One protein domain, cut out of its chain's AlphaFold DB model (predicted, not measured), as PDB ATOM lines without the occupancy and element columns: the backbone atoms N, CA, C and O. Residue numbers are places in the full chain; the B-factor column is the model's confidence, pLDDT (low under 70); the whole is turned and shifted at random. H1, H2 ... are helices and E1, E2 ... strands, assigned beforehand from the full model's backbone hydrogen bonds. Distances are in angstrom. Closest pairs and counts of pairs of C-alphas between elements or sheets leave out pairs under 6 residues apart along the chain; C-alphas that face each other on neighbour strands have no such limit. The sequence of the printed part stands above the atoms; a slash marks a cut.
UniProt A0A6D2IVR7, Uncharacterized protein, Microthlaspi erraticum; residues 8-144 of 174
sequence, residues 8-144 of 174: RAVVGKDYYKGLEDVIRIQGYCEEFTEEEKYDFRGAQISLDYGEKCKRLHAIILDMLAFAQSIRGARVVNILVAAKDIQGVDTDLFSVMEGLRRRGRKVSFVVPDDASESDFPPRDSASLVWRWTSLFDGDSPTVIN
ATOM      1  N   ARG A   8       9.405  43.009  36.513       36.28
ATOM      2  CA  ARG A   8       9.430  44.452  36.281       36.28
ATOM      3  C   ARG A   8      10.872  44.948  36.173       36.28
ATOM      4  O   ARG A   8      11.672  44.788  37.088       36.28
ATOM      5  N   ALA A   9      11.199  45.590  35.055       35.06
ATOM      6  CA  ALA A   9      12.486  46.248  34.833       35.06
ATOM      7  C   ALA A   9      12.360  47.756  35.036       35.06
ATOM      8  O   ALA A   9      11.453  48.367  34.485       35.06
ATOM      9  N   VAL A  10      13.258  48.372  35.810       38.53
ATOM     10  CA  VAL A  10      13.454  49.828  35.840       38.53
ATOM     11  C   VAL A  10      14.696  50.123  34.997       38.53
ATOM     12  O   VAL A  10      15.822  49.851  35.410       38.53
ATOM     13  N   VAL A  11      14.488  50.636  33.780       36.97
ATOM     14  CA  VAL A  11      15.560  50.897  32.803       36.97
ATOM     15  C   VAL A  11      15.763  52.402  32.645       36.97
ATOM     16  O   VAL A  11      14.988  53.043  31.943       36.97
ATOM     17  N   GLY A  12      16.806  52.961  33.266       36.00
ATOM     18  CA  GLY A  12      17.325  54.311  33.001       36.00
ATOM     19  C   GLY A  12      18.410  54.295  31.915       36.00
ATOM     20  O   GLY A  12      19.212  53.370  31.901       36.00
ATOM     21  N   LYS A  13      18.434  55.285  31.011       34.22
ATOM     22  CA  LYS A  13      19.520  55.520  30.036       34.22
ATOM     23  C   LYS A  13      19.680  57.024  29.819       34.22
ATOM     24  O   LYS A  13      18.653  57.673  29.628       34.22
ATOM     25  N   ASP A  14      20.919  57.524  29.763       43.00
ATOM     26  CA  ASP A  14      21.268  58.831  29.176       43.00
ATOM     27  C   ASP A  14      22.635  58.798  28.461       43.00
ATOM     28  O   ASP A  14      23.623  58.265  28.957       43.00
ATOM     29  N   TYR A  15      22.706  59.441  27.291       38.56
ATOM     30  CA  TYR A  15      23.906  59.558  26.456       38.56
ATOM     31  C   TYR A  15      24.776  60.759  26.862       38.56
ATOM     32  O   TYR A  15      24.685  61.802  26.227       38.56
ATOM     33  N   TYR A  16      25.668  60.622  27.851       37.00
ATOM     34  CA  TYR A  16      26.845  61.501  27.990       37.00
ATOM     35  C   TYR A  16      28.042  60.750  28.597       37.00
ATOM     36  O   TYR A  16      27.920  60.040  29.592       37.00
ATOM     37  N   LYS A  17      29.218  60.914  27.971       37.53
ATOM     38  CA  LYS A  17      30.499  60.270  28.316       37.53
ATOM     39  C   LYS A  17      30.825  60.384  29.816       37.53
ATOM     40  O   LYS A  17      31.156  61.470  30.281       37.53
ATOM     41  N   GLY A  18      30.837  59.247  30.521       44.62
ATOM     42  CA  GLY A  18      31.559  59.079  31.790       44.62
ATOM     43  C   GLY A  18      30.735  58.738  33.037       44.62
ATOM     44  O   GLY A  18      31.308  58.717  34.121       44.62
ATOM     45  N   LEU A  19      29.431  58.474  32.927       48.03
ATOM     46  CA  LEU A  19      28.584  58.084  34.061       48.03
ATOM     47  C   LEU A  19      27.969  56.710  33.797       48.03
ATOM     48  O   LEU A  19      27.295  56.532  32.790       48.03
ATOM     49  N   GLU A  20      28.231  55.746  34.679       58.84
ATOM     50  CA  GLU A  20      27.640  54.408  34.595       58.84
ATOM     51  C   GLU A  20      26.108  54.496  34.667       58.84
ATOM     52  O   GLU A  20      25.545  55.111  35.583       58.84
ATOM     53  N   ASP A  21      25.441  53.888  33.685       65.56
ATOM     54  CA  ASP A  21      23.994  53.698  33.687       65.56
ATOM     55  C   ASP A  21      23.617  52.767  34.847       65.56
ATOM     56  O   ASP A  21      24.077  51.627  34.930       65.56
ATOM     57  N   VAL A  22      22.755  53.241  35.749       74.19
ATOM     58  CA  VAL A  22      22.233  52.417  36.845       74.19
ATOM     59  C   VAL A  22      20.907  51.810  36.408       74.19
ATOM     60  O   VAL A  22      19.891  52.503  36.317       74.19
ATOM     61  N   ILE A  23      20.914  50.502  36.167       79.12
ATOM     62  CA  ILE A  23      19.721  49.710  35.858       79.12
ATOM     63  C   ILE A  23      19.381  48.858  37.080       79.12
ATOM     64  O   ILE A  23      20.254  48.211  37.654       79.12
ATOM     65  N   ARG A  24      18.103  48.847  37.478       83.62
ATOM     66  CA  ARG A  24      17.608  47.979  38.552       83.62
ATOM     67  C   ARG A  24      16.386  47.213  38.067       83.62
ATOM     68  O   ARG A  24      15.383  47.808  37.690       83.62
ATOM     69  N   ILE A  25      16.448  45.887  38.088       86.00
ATOM     70  CA  ILE A  25      15.341  45.023  37.667       86.00
ATOM     71  C   ILE A  25      14.882  44.223  38.883       86.00
ATOM     72  O   ILE A  25      15.679  43.541  39.524       86.00
ATOM     73  N   GLN A  26      13.603  44.362  39.227       89.00
ATOM     74  CA  GLN A  26      13.017  43.795  40.437       89.00
ATOM     75  C   GLN A  26      11.665  43.163  40.100       89.00
ATOM     76  O   GLN A  26      10.734  43.849  39.683       89.00
ATOM     77  N   GLY A  27      11.551  41.855  40.295       88.38
ATOM     78  CA  GLY A  27      10.296  41.118  40.228       88.38
ATOM     79  C   GLY A  27       9.590  41.106  41.580       88.38
ATOM     80  O   GLY A  27      10.227  40.967  42.624       88.38
ATOM     81  N   TYR A  28       8.265  41.236  41.539       87.88
ATOM     82  CA  TYR A  28       7.401  41.133  42.711       87.88
ATOM     83  C   TYR A  28       6.333  40.086  42.426       87.88
ATOM     84  O   TYR A  28       5.318  40.359  41.775       87.88
ATOM     85  N   CYS A  29       6.550  38.873  42.908       84.38
ATOM     86  CA  CYS A  29       5.785  37.701  42.502       84.38
ATOM     87  C   CYS A  29       5.294  36.884  43.696       84.38
ATOM     88  O   CYS A  29       5.691  37.085  44.843       84.38
ATOM     89  N   GLU A  30       4.372  35.973  43.415       86.75
ATOM     90  CA  GLU A  30       4.154  34.839  44.308       86.75
ATOM     91  C   GLU A  30       5.388  33.932  44.270       86.75
ATOM     92  O   GLU A  30       6.248  34.070  43.396       86.75
ATOM     93  N   GLU A  31       5.519  33.063  45.264       84.25
ATOM     94  CA  GLU A  31       6.694  32.209  45.362       84.25
ATOM     95  C   GLU A  31       6.775  31.260  44.159       84.25
ATOM     96  O   GLU A  31       5.860  30.486  43.893       84.25
ATOM     97  N   PHE A  32       7.883  31.359  43.427       81.69
ATOM     98  CA  PHE A  32       8.206  30.472  42.316       81.69
ATOM     99  C   PHE A  32       8.857  29.176  42.812       81.69
ATOM    100  O   PHE A  32       9.416  29.116  43.910       81.69
ATOM    101  N   THR A  33       8.856  28.156  41.963       85.06
ATOM    102  CA  THR A  33       9.699  26.967  42.125       85.06
ATOM    103  C   THR A  33      11.186  27.318  41.964       85.06
ATOM    104  O   THR A  33      11.542  28.351  41.397       85.06
ATOM    105  N   GLU A  34      12.095  26.474  42.465       83.06
ATOM    106  CA  GLU A  34      13.543  26.723  42.318       83.06
ATOM    107  C   GLU A  34      14.009  26.722  40.853       83.06
ATOM    108  O   GLU A  34      14.934  27.456  40.511       83.06
ATOM    109  N   GLU A  35      13.348  25.948  39.990       82.44
ATOM    110  CA  GLU A  35      13.623  25.914  38.551       82.44
ATOM    111  C   GLU A  35      13.287  27.259  37.895       82.44
ATOM    112  O   GLU A  35      14.147  27.872  37.269       82.44
ATOM    113  N   GLU A  36      12.093  27.799  38.153       80.38
ATOM    114  CA  GLU A  36      11.686  29.125  37.667       80.38
ATOM    115  C   GLU A  36      12.610  30.239  38.186       80.38
ATOM    116  O   GLU A  36      12.936  31.174  37.456       80.38
ATOM    117  N   LYS A  37      13.090  30.145  39.437       82.06
ATOM    118  CA  LYS A  37      14.021  31.133  40.018       82.06
ATOM    119  C   LYS A  37      15.363  31.191  39.283       82.06
ATOM    120  O   LYS A  37      16.008  32.243  39.322       82.06
ATOM    121  N   TYR A  38      15.809  30.098  38.662       83.88
ATOM    122  CA  TYR A  38      17.114  30.029  38.004       83.88
ATOM    123  C   TYR A  38      17.219  31.024  36.843       83.88
ATOM    124  O   TYR A  38      18.184  31.792  36.775       83.88
ATOM    125  N   ASP A  39      16.184  31.094  36.007       81.81
ATOM    126  CA  ASP A  39      16.144  31.984  34.844       81.81
ATOM    127  C   ASP A  39      16.194  33.462  35.257       81.81
ATOM    128  O   ASP A  39      16.955  34.258  34.698       81.81
ATOM    129  N   PHE A  40      15.466  33.832  36.316       81.62
ATOM    130  CA  PHE A  40      15.488  35.198  36.852       81.62
ATOM    131  C   PHE A  40      16.856  35.580  37.426       81.62
ATOM    132  O   PHE A  40      17.315  36.707  37.221       81.62
ATOM    133  N   ARG A  41      17.541  34.652  38.107       80.12
ATOM    134  CA  ARG A  41      18.899  34.891  38.625       80.12
ATOM    135  C   ARG A  41      19.907  35.066  37.495       80.12
ATOM    136  O   ARG A  41      20.738  35.969  37.578       80.12
ATOM    137  N   GLY A  42      19.811  34.256  36.438       80.38
ATOM    138  CA  GLY A  42      20.636  34.398  35.235       80.38
ATOM    139  C   GLY A  42      20.479  35.770  34.573       80.38
ATOM    140  O   GLY A  42      21.457  36.358  34.118       80.38
ATOM    141  N   ALA A  43      19.266  36.325  34.616       80.06
ATOM    142  CA  ALA A  43      18.948  37.668  34.135       80.06
ATOM    143  C   ALA A  43      19.228  38.800  35.151       80.06
ATOM    144  O   ALA A  43      18.874  39.950  34.891       80.06
ATOM    145  N   GLN A  44      19.850  38.504  36.301       81.69
ATOM    146  CA  GLN A  44      20.125  39.458  37.390       81.69
ATOM    147  C   GLN A  44      18.869  40.170  37.932       81.69
ATOM    148  O   GLN A  44      18.924  41.309  38.401       81.69
ATOM    149  N   ILE A  45      17.723  39.490  37.891       83.00
ATOM    150  CA  ILE A  45      16.452  39.995  38.409       83.00
ATOM    151  C   ILE A  45      16.347  39.619  39.881       83.00
ATOM    152  O   ILE A  45      16.317  38.444  40.244       83.00
ATOM    153  N   SER A  46      16.267  40.631  40.742       84.62
ATOM    154  CA  SER A  46      15.979  40.414  42.162       84.62
ATOM    155  C   SER A  46      14.492  40.121  42.343       84.62
ATOM    156  O   SER A  46      13.665  40.772  41.709       84.62
ATOM    157  N   LEU A  47      14.140  39.155  43.191       85.69
ATOM    158  CA  LEU A  47      12.752  38.758  43.436       85.69
ATOM    159  C   LEU A  47      12.363  39.068  44.882       85.69
ATOM    160  O   LEU A  47      13.117  38.754  45.801       85.69
ATOM    161  N   ASP A  48      11.198  39.684  45.067       86.25
ATOM    162  CA  ASP A  48      10.553  39.846  46.372       86.25
ATOM    163  C   ASP A  48       9.180  39.164  46.352       86.25
ATOM    164  O   ASP A  48       8.402  39.316  45.402       86.25
ATOM    165  N   TYR A  49       8.901  38.403  47.407       87.56
ATOM    166  CA  TYR A  49       7.728  37.548  47.505       87.56
ATOM    167  C   TYR A  49       6.740  38.068  48.543       87.56
ATOM    168  O   TYR A  49       7.088  38.524  49.641       87.56
ATOM    169  N   GLY A  50       5.458  37.948  48.218       85.75
ATOM    170  CA  GLY A  50       4.404  38.216  49.181       85.75
ATOM    171  C   GLY A  50       3.022  38.333  48.570       85.75
ATOM    172  O   GLY A  50       2.816  38.239  47.358       85.75
ATOM    173  N   GLU A  51       2.057  38.595  49.441       85.81
ATOM    174  CA  GLU A  51       0.683  38.869  49.040       85.81
ATOM    175  C   GLU A  51       0.593  40.109  48.140       85.81
ATOM    176  O   GLU A  51       1.414  41.030  48.226       85.81
ATOM    177  N   LYS A  52      -0.439  40.156  47.288       81.94
ATOM    178  CA  LYS A  52      -0.638  41.206  46.272       81.94
ATOM    179  C   LYS A  52      -0.477  42.626  46.837       81.94
ATOM    180  O   LYS A  52       0.258  43.426  46.262       81.94
ATOM    181  N   CYS A  53      -1.101  42.928  47.978       83.06
ATOM    182  CA  CYS A  53      -1.022  44.255  48.602       83.06
ATOM    183  C   CYS A  53       0.395  44.598  49.081       83.06
ATOM    184  O   CYS A  53       0.887  45.697  48.823       83.06
ATOM    185  N   LYS A  54       1.088  43.649  49.728       85.12
ATOM    186  CA  LYS A  54       2.474  43.837  50.183       85.12
ATOM    187  C   LYS A  54       3.404  44.090  48.995       85.12
ATOM    188  O   LYS A  54       4.202  45.023  49.040       85.12
ATOM    189  N   ARG A  55       3.257  43.309  47.919       86.50
ATOM    190  CA  ARG A  55       4.021  43.478  46.674       86.50
ATOM    191  C   ARG A  55       3.808  44.851  46.053       86.50
ATOM    192  O   ARG A  55       4.768  45.495  45.643       86.50
ATOM    193  N   LEU A  56       2.565  45.324  46.019       85.56
ATOM    194  CA  LEU A  56       2.249  46.639  45.478       85.56
ATOM    195  C   LEU A  56       2.848  47.783  46.311       85.56
ATOM    196  O   LEU A  56       3.403  48.728  45.748       85.56
ATOM    197  N   HIS A  57       2.787  47.696  47.640       86.56
ATOM    198  CA  HIS A  57       3.450  48.670  48.509       86.56
ATOM    199  C   HIS A  57       4.972  48.646  48.344       86.56
ATOM    200  O   HIS A  57       5.583  49.708  48.236       86.56
ATOM    201  N   ALA A  58       5.580  47.459  48.268       88.19
ATOM    202  CA  ALA A  58       7.016  47.314  48.049       88.19
ATOM    203  C   ALA A  58       7.443  47.946  46.716       88.19
ATOM    204  O   ALA A  58       8.356  48.766  46.690       88.19
ATOM    205  N   ILE A  59       6.682  47.686  45.645       88.25
ATOM    206  CA  ILE A  59       6.821  48.356  44.351       88.25
ATOM    207  C   ILE A  59       6.868  49.883  44.518       88.25
ATOM    208  O   ILE A  59       7.779  50.530  43.995       88.25
ATOM    209  N   ILE A  60       5.883  50.469  45.210       89.06
ATOM    210  CA  ILE A  60       5.774  51.925  45.396       89.06
ATOM    211  C   ILE A  60       6.997  52.477  46.129       89.06
ATOM    212  O   ILE A  60       7.602  53.448  45.664       89.06
ATOM    213  N   LEU A  61       7.383  51.847  47.236       90.50
ATOM    214  CA  LEU A  61       8.512  52.280  48.053       90.50
ATOM    215  C   LEU A  61       9.836  52.198  47.291       90.50
ATOM    216  O   LEU A  61      10.595  53.165  47.292       90.50
ATOM    217  N   ASP A  62      10.084  51.102  46.581       88.94
ATOM    218  CA  ASP A  62      11.327  50.904  45.837       88.94
ATOM    219  C   ASP A  62      11.480  51.887  44.679       88.94
ATOM    220  O   ASP A  62      12.571  52.410  44.446       88.94
ATOM    221  N   MET A  63      10.390  52.196  43.974       87.81
ATOM    222  CA  MET A  63      10.406  53.231  42.942       87.81
ATOM    223  C   MET A  63      10.734  54.607  43.506       87.81
ATOM    224  O   MET A  63      11.513  55.345  42.903       87.81
ATOM    225  N   LEU A  64      10.119  54.970  44.633       89.06
ATOM    226  CA  LEU A  64      10.364  56.252  45.285       89.06
ATOM    227  C   LEU A  64      11.809  56.335  45.781       89.06
ATOM    228  O   LEU A  64      12.484  57.330  45.511       89.06
ATOM    229  N   ALA A  65      12.306  55.274  46.417       87.50
ATOM    230  CA  ALA A  65      13.687  55.172  46.869       87.50
ATOM    231  C   ALA A  65      14.675  55.284  45.697       87.50
ATOM    232  O   ALA A  65      15.644  56.040  45.778       87.50
ATOM    233  N   PHE A  66      14.404  54.606  44.578       84.69
ATOM    234  CA  PHE A  66      15.218  54.697  43.364       84.69
ATOM    235  C   PHE A  66      15.184  56.102  42.746       84.69
ATOM    236  O   PHE A  66      16.220  56.684  42.429       84.69
ATOM    237  N   ALA A  67      14.001  56.704  42.619       84.44
ATOM    238  CA  ALA A  67      13.863  58.054  42.079       84.44
ATOM    239  C   ALA A  67      14.530  59.124  42.964       84.44
ATOM    240  O   ALA A  67      14.917  60.184  42.455       84.44
ATOM    241  N   GLN A  68      14.645  58.865  44.271       85.25
ATOM    242  CA  GLN A  68      15.297  59.736  45.247       85.25
ATOM    243  C   GLN A  68      16.818  59.534  45.307       85.25
ATOM    244  O   GLN A  68      17.544  60.507  45.540       85.25
ATOM    245  N   SER A  69      17.314  58.310  45.102       82.19
ATOM    246  CA  SER A  69      18.755  58.021  45.111       82.19
ATOM    247  C   SER A  69      19.481  58.696  43.943       82.19
ATOM    248  O   SER A  69      20.638  59.098  44.072       82.19
ATOM    249  N   ILE A  70      18.777  58.918  42.830       76.62
ATOM    250  CA  ILE A  70      19.296  59.615  41.655       76.62
ATOM    251  C   ILE A  70      19.098  61.137  41.805       76.62
ATOM    252  O   ILE A  70      18.053  61.704  41.467       76.62
ATOM    253  N   ARG A  71      20.136  61.821  42.313       66.81
ATOM    254  CA  ARG A  71      20.195  63.293  42.431       66.81
ATOM    255  C   ARG A  71      20.706  63.966  41.145       66.81
ATOM    256  O   ARG A  71      21.527  63.406  40.421       66.81
ATOM    257  N   GLY A  72      20.281  65.213  40.915       65.69
ATOM    258  CA  GLY A  72      20.790  66.091  39.847       65.69
ATOM    259  C   GLY A  72      19.998  66.036  38.534       65.69
ATOM    260  O   GLY A  72      18.862  65.571  38.508       65.69
ATOM    261  N   ALA A  73      20.608  66.512  37.442       56.44
ATOM    262  CA  ALA A  73      20.017  66.605  36.097       56.44
ATOM    263  C   ALA A  73      19.879  65.252  35.359       56.44
ATOM    264  O   ALA A  73      19.773  65.225  34.139       56.44
ATOM    265  N   ARG A  74      19.920  64.128  36.086       64.06
ATOM    266  CA  ARG A  74      19.847  62.779  35.511       64.06
ATOM    267  C   ARG A  74      18.401  62.428  35.164       64.06
ATOM    268  O   ARG A  74      17.509  62.607  36.006       64.06
ATOM    269  N   VAL A  75      18.173  61.897  33.963       76.06
ATOM    270  CA  VAL A  75      16.866  61.368  33.580       76.06
ATOM    271  C   VAL A  75      16.636  60.061  34.327       76.06
ATOM    272  O   VAL A  75      17.465  59.156  34.351       76.06
ATOM    273  N   VAL A  76      15.477  59.966  34.968       84.00
ATOM    274  CA  VAL A  76      15.028  58.744  35.631       84.00
ATOM    275  C   VAL A  76      13.841  58.231  34.844       84.00
ATOM    276  O   VAL A  76      12.820  58.918  34.724       84.00
ATOM    277  N   ASN A  77      13.994  57.021  34.327       88.44
ATOM    278  CA  ASN A  77      12.956  56.289  33.629       88.44
ATOM    279  C   ASN A  77      12.472  55.166  34.547       88.44
ATOM    280  O   ASN A  77      13.267  54.379  35.060       88.44
ATOM    281  N   ILE A  78      11.167  55.098  34.758       90.12
ATOM    282  CA  ILE A  78      10.513  54.082  35.574       90.12
ATOM    283  C   ILE A  78       9.591  53.310  34.654       90.12
ATOM    284  O   ILE A  78       8.714  53.904  34.041       90.12
ATOM    285  N   LEU A  79       9.772  51.998  34.569       91.50
ATOM    286  CA  LEU A  79       8.909  51.120  33.788       91.50
ATOM    287  C   LEU A  79       8.173  50.165  34.735       91.50
ATOM    288  O   LEU A  79       8.748  49.658  35.701       91.50
ATOM    289  N   VAL A  80       6.872  49.997  34.507       89.94
ATOM    290  CA  VAL A  80       5.970  49.114  35.255       89.94
ATOM    291  C   VAL A  80       5.382  48.106  34.287       89.94
ATOM    292  O   VAL A  80       4.483  48.454  33.537       89.94
ATOM    293  N   ALA A  81       5.837  46.862  34.303       88.00
ATOM    294  CA  ALA A  81       5.052  45.778  33.722       88.00
ATOM    295  C   ALA A  81       4.119  45.243  34.809       88.00
ATOM    296  O   ALA A  81       4.600  45.070  35.925       88.00
ATOM    297  N   ALA A  82       2.827  45.039  34.527       80.25
ATOM    298  CA  ALA A  82       1.888  44.325  35.404       80.25
ATOM    299  C   ALA A  82       0.577  43.988  34.669       80.25
ATOM    300  O   ALA A  82       0.084  44.800  33.892       80.25
ATOM    301  N   LYS A  83       0.003  42.808  34.951       73.81
ATOM    302  CA  LYS A  83      -1.260  42.335  34.353       73.81
ATOM    303  C   LYS A  83      -2.516  42.795  35.113       73.81
ATOM    304  O   LYS A  83      -3.516  43.079  34.479       73.81
ATOM    305  N   ASP A  84      -2.431  42.995  36.433       67.00
ATOM    306  CA  ASP A  84      -3.610  43.225  37.291       67.00
ATOM    307  C   ASP A  84      -3.392  44.337  38.331       67.00
ATOM    308  O   ASP A  84      -3.461  44.108  39.547       67.00
ATOM    309  N   ILE A  85      -3.099  45.554  37.863       65.44
ATOM    310  CA  ILE A  85      -2.981  46.732  38.743       65.44
ATOM    311  C   ILE A  85      -4.351  47.127  39.317       65.44
ATOM    312  O   ILE A  85      -4.433  47.628  40.438       65.44
ATOM    313  N   GLN A  86      -5.425  46.890  38.563       56.53
ATOM    314  CA  GLN A  86      -6.776  47.288  38.944       56.53
ATOM    315  C   GLN A  86      -7.356  46.369  40.036       56.53
ATOM    316  O   GLN A  86      -7.043  45.178  40.111       56.53
ATOM    317  N   GLY A  87      -8.188  46.937  40.914       55.03
ATOM    318  CA  GLY A  87      -8.920  46.193  41.952       55.03
ATOM    319  C   GLY A  87      -8.332  46.242  43.366       55.03
ATOM    320  O   GLY A  87      -8.892  45.625  44.267       55.03
ATOM    321  N   VAL A  88      -7.241  46.976  43.590       55.88
ATOM    322  CA  VAL A  88      -6.797  47.369  44.937       55.88
ATOM    323  C   VAL A  88      -6.983  48.889  45.028       55.88
ATOM    324  O   VAL A  88      -6.774  49.578  44.032       55.88
ATOM    325  N   ASP A  89      -7.422  49.423  46.167       59.88
ATOM    326  CA  ASP A  89      -7.368  50.870  46.413       59.88
ATOM    327  C   ASP A  89      -5.897  51.235  46.648       59.88
ATOM    328  O   ASP A  89      -5.278  50.762  47.603       59.88
ATOM    329  N   THR A  90      -5.277  51.926  45.693       72.38
ATOM    330  CA  THR A  90      -3.820  52.111  45.670       72.38
ATOM    331  C   THR A  90      -3.453  53.490  45.169       72.38
ATOM    332  O   THR A  90      -3.918  53.933  44.118       72.38
ATOM    333  N   ASP A  91      -2.460  54.076  45.828       86.12
ATOM    334  CA  ASP A  91      -1.852  55.337  45.422       86.12
ATOM    335  C   ASP A  91      -0.891  55.207  44.231       86.12
ATOM    336  O   ASP A  91      -0.247  56.190  43.871       86.12
ATOM    337  N   LEU A  92      -0.758  54.033  43.598       87.44
ATOM    338  CA  LEU A  92       0.206  53.804  42.518       87.44
ATOM    339  C   LEU A  92       0.106  54.879  41.431       87.44
ATOM    340  O   LEU A  92       1.105  55.526  41.127       87.44
ATOM    341  N   PHE A  93      -1.079  55.101  40.858       88.81
ATOM    342  CA  PHE A  93      -1.237  56.071  39.770       88.81
ATOM    343  C   PHE A  93      -0.987  57.509  40.235       88.81
ATOM    344  O   PHE A  93      -0.305  58.255  39.532       88.81
ATOM    345  N   SER A  94      -1.437  57.866  41.440       90.50
ATOM    346  CA  SER A  94      -1.173  59.168  42.069       90.50
ATOM    347  C   SER A  94       0.328  59.406  42.285       90.50
ATOM    348  O   SER A  94       0.855  60.485  42.006       90.50
ATOM    349  N   VAL A  95       1.056  58.379  42.733       91.12
ATOM    350  CA  VAL A  95       2.513  58.410  42.904       91.12
ATOM    351  C   VAL A  95       3.209  58.598  41.557       91.12
ATOM    352  O   VAL A  95       4.108  59.434  41.444       91.12
ATOM    353  N   MET A  96       2.784  57.870  40.524       90.56
ATOM    354  CA  MET A  96       3.350  57.987  39.179       90.56
ATOM    355  C   MET A  96       3.113  59.352  38.555       90.56
ATOM    356  O   MET A  96       4.032  59.936  37.982       90.56
ATOM    357  N   GLU A  97       1.910  59.894  38.711       92.38
ATOM    358  CA  GLU A  97       1.601  61.256  38.301       92.38
ATOM    359  C   GLU A  97       2.529  62.256  39.010       92.38
ATOM    360  O   GLU A  97       3.138  63.120  38.373       92.38
ATOM    361  N   GLY A  98       2.721  62.102  40.324       91.75
ATOM    362  CA  GLY A  98       3.660  62.910  41.102       91.75
ATOM    363  C   GLY A  98       5.111  62.793  40.623       91.75
ATOM    364  O   GLY A  98       5.849  63.781  40.638       91.75
ATOM    365  N   LEU A  99       5.537  61.612  40.174       88.50
ATOM    366  CA  LEU A  99       6.854  61.395  39.571       88.50
ATOM    367  C   LEU A  99       6.960  62.089  38.205       88.50
ATOM    368  O   LEU A  99       7.940  62.797  37.965       88.50
ATOM    369  N   ARG A 100       5.934  61.990  37.351       90.31
ATOM    370  CA  ARG A 100       5.892  62.690  36.055       90.31
ATOM    371  C   ARG A 100       5.926  64.206  36.205       90.31
ATOM    372  O   ARG A 100       6.712  64.863  35.526       90.31
ATOM    373  N   ARG A 101       5.173  64.765  37.157       89.94
ATOM    374  CA  ARG A 101       5.215  66.203  37.494       89.94
ATOM    375  C   ARG A 101       6.607  66.679  37.923       89.94
ATOM    376  O   ARG A 101       6.931  67.847  37.754       89.94
ATOM    377  N   ARG A 102       7.444  65.783  38.456       87.38
ATOM    378  CA  ARG A 102       8.848  66.055  38.822       87.38
ATOM    379  C   ARG A 102       9.836  65.801  37.674       87.38
ATOM    380  O   ARG A 102      11.039  65.753  37.914       87.38
ATOM    381  N   GLY A 103       9.349  65.618  36.446       86.25
ATOM    382  CA  GLY A 103      10.173  65.412  35.251       86.25
ATOM    383  C   GLY A 103      10.709  63.988  35.091       86.25
ATOM    384  O   GLY A 103      11.640  63.767  34.322       86.25
ATOM    385  N   ARG A 104      10.159  63.011  35.822       86.19
ATOM    386  CA  ARG A 104      10.530  61.596  35.692       86.19
ATOM    387  C   ARG A 104       9.732  60.971  34.546       86.19
ATOM    388  O   ARG A 104       8.536  61.236  34.416       86.19
ATOM    389  N   LYS A 105      10.356  60.133  33.718       88.38
ATOM    390  CA  LYS A 105       9.640  59.423  32.649       88.38
ATOM    391  C   LYS A 105       9.052  58.147  33.232       88.38
ATOM    392  O   LYS A 105       9.791  57.292  33.704       88.38
ATOM    393  N   VAL A 106       7.732  58.021  33.209       90.19
ATOM    394  CA  VAL A 106       7.047  56.824  33.704       90.19
ATOM    395  C   VAL A 106       6.449  56.083  32.523       90.19
ATOM    396  O   VAL A 106       5.773  56.683  31.697       90.19
ATOM    397  N   SER A 107       6.680  54.786  32.439       91.50
ATOM    398  CA  SER A 107       6.187  53.925  31.377       91.50
ATOM    399  C   SER A 107       5.466  52.732  31.989       91.50
ATOM    400  O   SER A 107       5.890  52.207  33.017       91.50
ATOM    401  N   PHE A 108       4.404  52.277  31.341       90.88
ATOM    402  CA  PHE A 108       3.696  51.057  31.715       90.88
ATOM    403  C   PHE A 108       3.755  50.041  30.585       90.88
ATOM    404  O   PHE A 108       3.816  50.414  29.415       90.88
ATOM    405  N   VAL A 109       3.721  48.767  30.952       91.06
ATOM    406  CA  VAL A 109       3.587  47.628  30.054       91.06
ATOM    407  C   VAL A 109       2.377  46.837  30.509       91.06
ATOM    408  O   VAL A 109       2.347  46.327  31.635       91.06
ATOM    409  N   VAL A 110       1.383  46.775  29.638       89.38
ATOM    410  CA  VAL A 110       0.119  46.085  29.864       89.38
ATOM    411  C   VAL A 110       0.060  44.817  29.006       89.38
ATOM    412  O   VAL A 110       0.754  44.735  27.989       89.38
ATOM    413  N   PRO A 111      -0.757  43.827  29.394       90.25
ATOM    414  CA  PRO A 111      -1.016  42.655  28.568       90.25
ATOM    415  C   PRO A 111      -1.527  43.011  27.167       90.25
ATOM    416  O   PRO A 111      -2.196  44.028  26.966       90.25
ATOM    417  N   ASP A 112      -1.259  42.151  26.186       89.88
ATOM    418  CA  ASP A 112      -1.717  42.367  24.808       89.88
ATOM    419  C   ASP A 112      -3.250  42.324  24.688       89.88
ATOM    420  O   ASP A 112      -3.819  43.022  23.854       89.88
ATOM    421  N   ASP A 113      -3.913  41.574  25.573       89.00
ATOM    422  CA  ASP A 113      -5.368  41.447  25.685       89.00
ATOM    423  C   ASP A 113      -6.035  42.570  26.502       89.00
ATOM    424  O   ASP A 113      -7.262  42.631  26.560       89.00
ATOM    425  N   ALA A 114      -5.261  43.481  27.105       85.81
ATOM    426  CA  ALA A 114      -5.806  44.581  27.900       85.81
ATOM    427  C   ALA A 114      -6.620  45.557  27.035       85.81
ATOM    428  O   ALA A 114      -6.151  46.031  25.986       85.81
ATOM    429  N   SER A 115      -7.823  45.894  27.501       87.62
ATOM    430  CA  SER A 115      -8.662  46.922  26.887       87.62
ATOM    431  C   SER A 115      -8.105  48.320  27.179       87.62
ATOM    432  O   SER A 115      -7.337  48.509  28.119       87.62
ATOM    433  N   GLU A 116      -8.490  49.336  26.403       85.56
ATOM    434  CA  GLU A 116      -8.042  50.714  26.676       85.56
ATOM    435  C   GLU A 116      -8.534  51.243  28.032       85.56
ATOM    436  O   GLU A 116      -7.858  52.063  28.650       85.56
ATOM    437  N   SER A 117      -9.666  50.748  28.545       84.31
ATOM    438  CA  SER A 117     -10.117  51.043  29.913       84.31
ATOM    439  C   SER A 117      -9.198  50.466  30.992       84.31
ATOM    440  O   SER A 117      -9.203  50.956  32.122       84.31
ATOM    441  N   ASP A 118      -8.386  49.463  30.650       83.06
ATOM    442  CA  ASP A 118      -7.426  48.864  31.574       83.06
ATOM    443  C   ASP A 118      -6.117  49.666  31.666       83.06
ATOM    444  O   ASP A 118      -5.277  49.418  32.537       83.06
ATOM    445  N   PHE A 119      -5.929  50.643  30.771       87.38
ATOM    446  CA  PHE A 119      -4.697  51.413  30.678       87.38
ATOM    447  C   PHE A 119      -4.533  52.362  31.871       87.38
ATOM    448  O   PHE A 119      -5.514  52.837  32.453       87.38
ATOM    449  N   PRO A 120      -3.281  52.682  32.247       88.31
ATOM    450  CA  PRO A 120      -3.033  53.681  33.275       88.31
ATOM    451  C   PRO A 120      -3.631  55.040  32.865       88.31
ATOM    452  O   PRO A 120      -3.568  55.408  31.686       88.31
ATOM    453  N   PRO A 121      -4.134  55.844  33.822       89.75
ATOM    454  CA  PRO A 121      -4.590  57.199  33.542       89.75
ATOM    455  C   PRO A 121      -3.530  58.014  32.796       89.75
ATOM    456  O   PRO A 121      -2.339  57.935  33.117       89.75
ATOM    457  N   ARG A 122      -3.965  58.856  31.851       89.25
ATOM    458  CA  ARG A 122      -3.099  59.685  30.991       89.25
ATOM    459  C   ARG A 122      -2.020  60.448  31.763       89.25
ATOM    460  O   ARG A 122      -0.873  60.519  31.328       89.25
ATOM    461  N   ASP A 123      -2.376  60.989  32.923       90.62
ATOM    462  CA  ASP A 123      -1.472  61.798  33.745       90.62
ATOM    463  C   ASP A 123      -0.458  60.956  34.534       90.62
ATOM    464  O   ASP A 123       0.601  61.452  34.914       90.62
ATOM    465  N   SER A 124      -0.685  59.650  34.666       90.31
ATOM    466  CA  SER A 124       0.207  58.731  35.383       90.31
ATOM    467  C   SER A 124       1.289  58.085  34.503       90.31
ATOM    468  O   SER A 124       2.313  57.652  35.022       90.31
ATOM    469  N   ALA A 125       1.131  58.071  33.175       91.19
ATOM    470  CA  ALA A 125       2.057  57.401  32.256       91.19
ATOM    471  C   ALA A 125       2.534  58.331  31.133       91.19
ATOM    472  O   ALA A 125       1.727  58.975  30.472       91.19
ATOM    473  N   SER A 126       3.843  58.380  30.884       91.81
ATOM    474  CA  SER A 126       4.440  59.007  29.698       91.81
ATOM    475  C   SER A 126       4.326  58.100  28.477       91.81
ATOM    476  O   SER A 126       4.059  58.595  27.390       91.81
ATOM    477  N   LEU A 127       4.531  56.791  28.649       93.25
ATOM    478  CA  LEU A 127       4.387  55.786  27.595       93.25
ATOM    479  C   LEU A 127       3.575  54.594  28.106       93.25
ATOM    480  O   LEU A 127       3.747  54.184  29.255       93.25
ATOM    481  N   VAL A 128       2.754  54.002  27.246       93.12
ATOM    482  CA  VAL A 128       2.112  52.705  27.504       93.12
ATOM    483  C   VAL A 128       2.473  51.758  26.375       93.12
ATOM    484  O   VAL A 128       2.333  52.103  25.204       93.12
ATOM    485  N   TRP A 129       2.957  50.582  26.743       93.81
ATOM    486  CA  TRP A 129       3.383  49.513  25.854       93.81
ATOM    487  C   TRP A 129       2.481  48.303  26.048       93.81
ATOM    488  O   TRP A 129       2.072  48.021  27.172       93.81
ATOM    489  N   ARG A 130       2.231  47.554  24.978       92.31
ATOM    490  CA  ARG A 130       1.800  46.158  25.089       92.31
ATOM    491  C   ARG A 130       3.024  45.252  25.258       92.31
ATOM    492  O   ARG A 130       4.132  45.662  24.900       92.31
ATOM    493  N   TRP A 131       2.851  44.067  25.847       90.50
ATOM    494  CA  TRP A 131       3.953  43.133  26.110       90.50
ATOM    495  C   TRP A 131       4.716  42.793  24.835       90.50
ATOM    496  O   TRP A 131       5.916  43.059  24.777       90.50
ATOM    497  N   THR A 132       4.024  42.281  23.818       89.88
ATOM    498  CA  THR A 132       4.632  41.910  22.527       89.88
ATOM    499  C   THR A 132       5.399  43.065  21.901       89.88
ATOM    500  O   THR A 132       6.597  42.944  21.678       89.88
ATOM    501  N   SER A 133       4.769  44.235  21.760       90.19
ATOM    502  CA  SER A 133       5.418  45.410  21.168       90.19
ATOM    503  C   SER A 133       6.694  45.836  21.900       90.19
ATOM    504  O   SER A 133       7.640  46.307  21.273       90.19
ATOM    505  N   LEU A 134       6.751  45.692  23.230       88.50
ATOM    506  CA  LEU A 134       7.975  45.987  23.975       88.50
ATOM    507  C   LEU A 134       9.077  44.955  23.698       88.50
ATOM    508  O   LEU A 134      10.237  45.341  23.558       88.50
ATOM    509  N   PHE A 135       8.728  43.668  23.653       86.19
ATOM    510  CA  PHE A 135       9.685  42.585  23.404       86.19
ATOM    511  C   PHE A 135      10.224  42.597  21.973       86.19
ATOM    512  O   PHE A 135      11.419  42.382  21.780       86.19
ATOM    513  N   ASP A 136       9.374  42.917  21.001       90.81
ATOM    514  CA  ASP A 136       9.732  42.954  19.581       90.81
ATOM    515  C   ASP A 136      10.505  44.230  19.199       90.81
ATOM    516  O   ASP A 136      11.085  44.320  18.118       90.81
ATOM    517  N   GLY A 137      10.580  45.210  20.108       85.25
ATOM    518  CA  GLY A 137      11.275  46.477  19.875       85.25
ATOM    519  C   GLY A 137      10.488  47.466  19.011       85.25
ATOM    520  O   GLY A 137      11.091  48.325  18.366       85.25
ATOM    521  N   ASP A 138       9.159  47.354  19.011       92.19
ATOM    522  CA  ASP A 138       8.239  48.206  18.260       92.19
ATOM    523  C   ASP A 138       8.047  49.590  18.920       92.19
ATOM    524  O   ASP A 138       8.877  50.097  19.681       92.19
ATOM    525  N   SER A 139       6.939  50.260  18.592       90.12
ATOM    526  CA  SER A 139       6.535  51.539  19.171       90.12
ATOM    527  C   SER A 139       5.541  51.363  20.327       90.12
ATOM    528  O   SER A 139       4.737  50.429  20.327       90.12
ATOM    529  N   PRO A 140       5.536  52.290  21.303       92.44
ATOM    530  CA  PRO A 140       4.533  52.309  22.362       92.44
ATOM    531  C   PRO A 140       3.129  52.524  21.785       92.44
ATOM    532  O   PRO A 140       2.936  53.305  20.855       92.44
ATOM    533  N   THR A 141       2.137  51.889  22.403       92.50
ATOM    534  CA  THR A 141       0.718  52.031  22.057       92.50
ATOM    535  C   THR A 141       0.182  53.424  22.393       92.50
ATOM    536  O   THR A 141      -0.637  53.961  21.656       92.50
ATOM    537  N   VAL A 142       0.652  54.030  23.489       91.50
ATOM    538  CA  VAL A 142       0.266  55.393  23.895       91.50
ATOM    539  C   VAL A 142       1.505  56.226  24.187       91.50
ATOM    540  O   VAL A 142       2.407  55.780  24.902       91.50
ATOM    541  N   ILE A 143       1.520  57.462  23.681       91.81
ATOM    542  CA  ILE A 143       2.564  58.460  23.936       91.81
ATOM    543  C   ILE A 143       1.917  59.718  24.517       91.81
ATOM    544  O   ILE A 143       1.186  60.427  23.833       91.81
ATOM    545  N   ASN A 144       2.232  60.025  25.772       88.31
ATOM    546  CA  ASN A 144       1.784  61.233  26.458       88.31
ATOM    547  C   ASN A 144       2.958  62.209  26.594       88.31
ATOM    548  O   ASN A 144       3.771  62.110  27.519       88.31
TER     549      ASN A 144
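This is residues 8 to 144 of the 174 residues of an uncharacterized protein of Microthlaspi erraticum (UniProt A0A6D2IVR7). Two small three-stranded sheets stand edge to edge, E1 of one next to E4 of the other, and make one wall through the middle. H2 and H3 run side by side on one side of this wall, H4 packs on the other side at E5 and E6, and H1 sits at the far end, near E3. The 137 residues printed hold six named strands and four named helices, in the order E1 E2 H1 E3 H2 E4 H3 E5 E6 H4; the class is mixed. The sheet E1 E2 E3 is mixed, and the sheet E4 E5 E6 is parallel. The whole is compact, with a radius of gyration of the C-alphas of 15.1 A, and spans 41 by 36 by 30 A.

E1, residues 8 to 10, begins at C-alpha 8 (9.430, 44.452, 36.281). E2 is residues 24 to 29, 16.2 A; H1 is residues 34 to 42, 12.6 A; E3 is residues 46 to 49. H2, residues 52 to 69, is the longest helix, 25.7 A from C-alpha 52 (-0.638, 41.206, 46.272). E4 is residues 77 to 81, 13.2 A; H3 is residues 92 to 101, 14.3 A; E5 is residues 105 to 110, 16.6 A. E6 is residues 127 to 130, and H4, residues 131 to 136, ends at C-alpha 136 (9.732, 42.954, 19.581).

E1 and E2 form an antiparallel hairpin, with N 10 and O 24 at 2.9 A. E2 and E3 are parallel, with N 27 and O 46 at 2.8 A. H2 is on this sheet, two layers with the helix on one face, at a height of 9.4 A; it runs along the strands, 4 degrees from E2 on the local plane. The closest C-alphas of E1 and E4, Val 10 and Leu 79, are 5.2 A apart. E4 and E5 are parallel, with N 107 and O 78 at 2.7 A; so are E5 and E6, with N 129 and O 108 at 2.8 A. E2, H1, E3 and E4, H3, E5 are strand-helix-strand units, parallel neighbour strands with a helix between, each with a right-handed crossover. H1 and H3 only graze their sheets. H2 and H3 are close but not clearly touching, the C-alphas of Ile 60 and Leu 92 at 6.5 A, at a shallow tilt of 16 degrees, the same way. H4 is on the second sheet at a height of 7.9 A. Every O i to N i+4 pair is within hydrogen-bond range in H2, H3 and H4; in H1, 3 of 5 are.

The C-alphas farthest apart, of Lys 17 and Gly 87, are 44.0 A apart. The printed part has no cut. The links E1 to E2 and E5 to E6 are long, and residues 15 to 20 stand free. Mean pLDDT of the printed part is 80.4; residues 8 to 21, 71 to 74 and 84 to 89 are under 70.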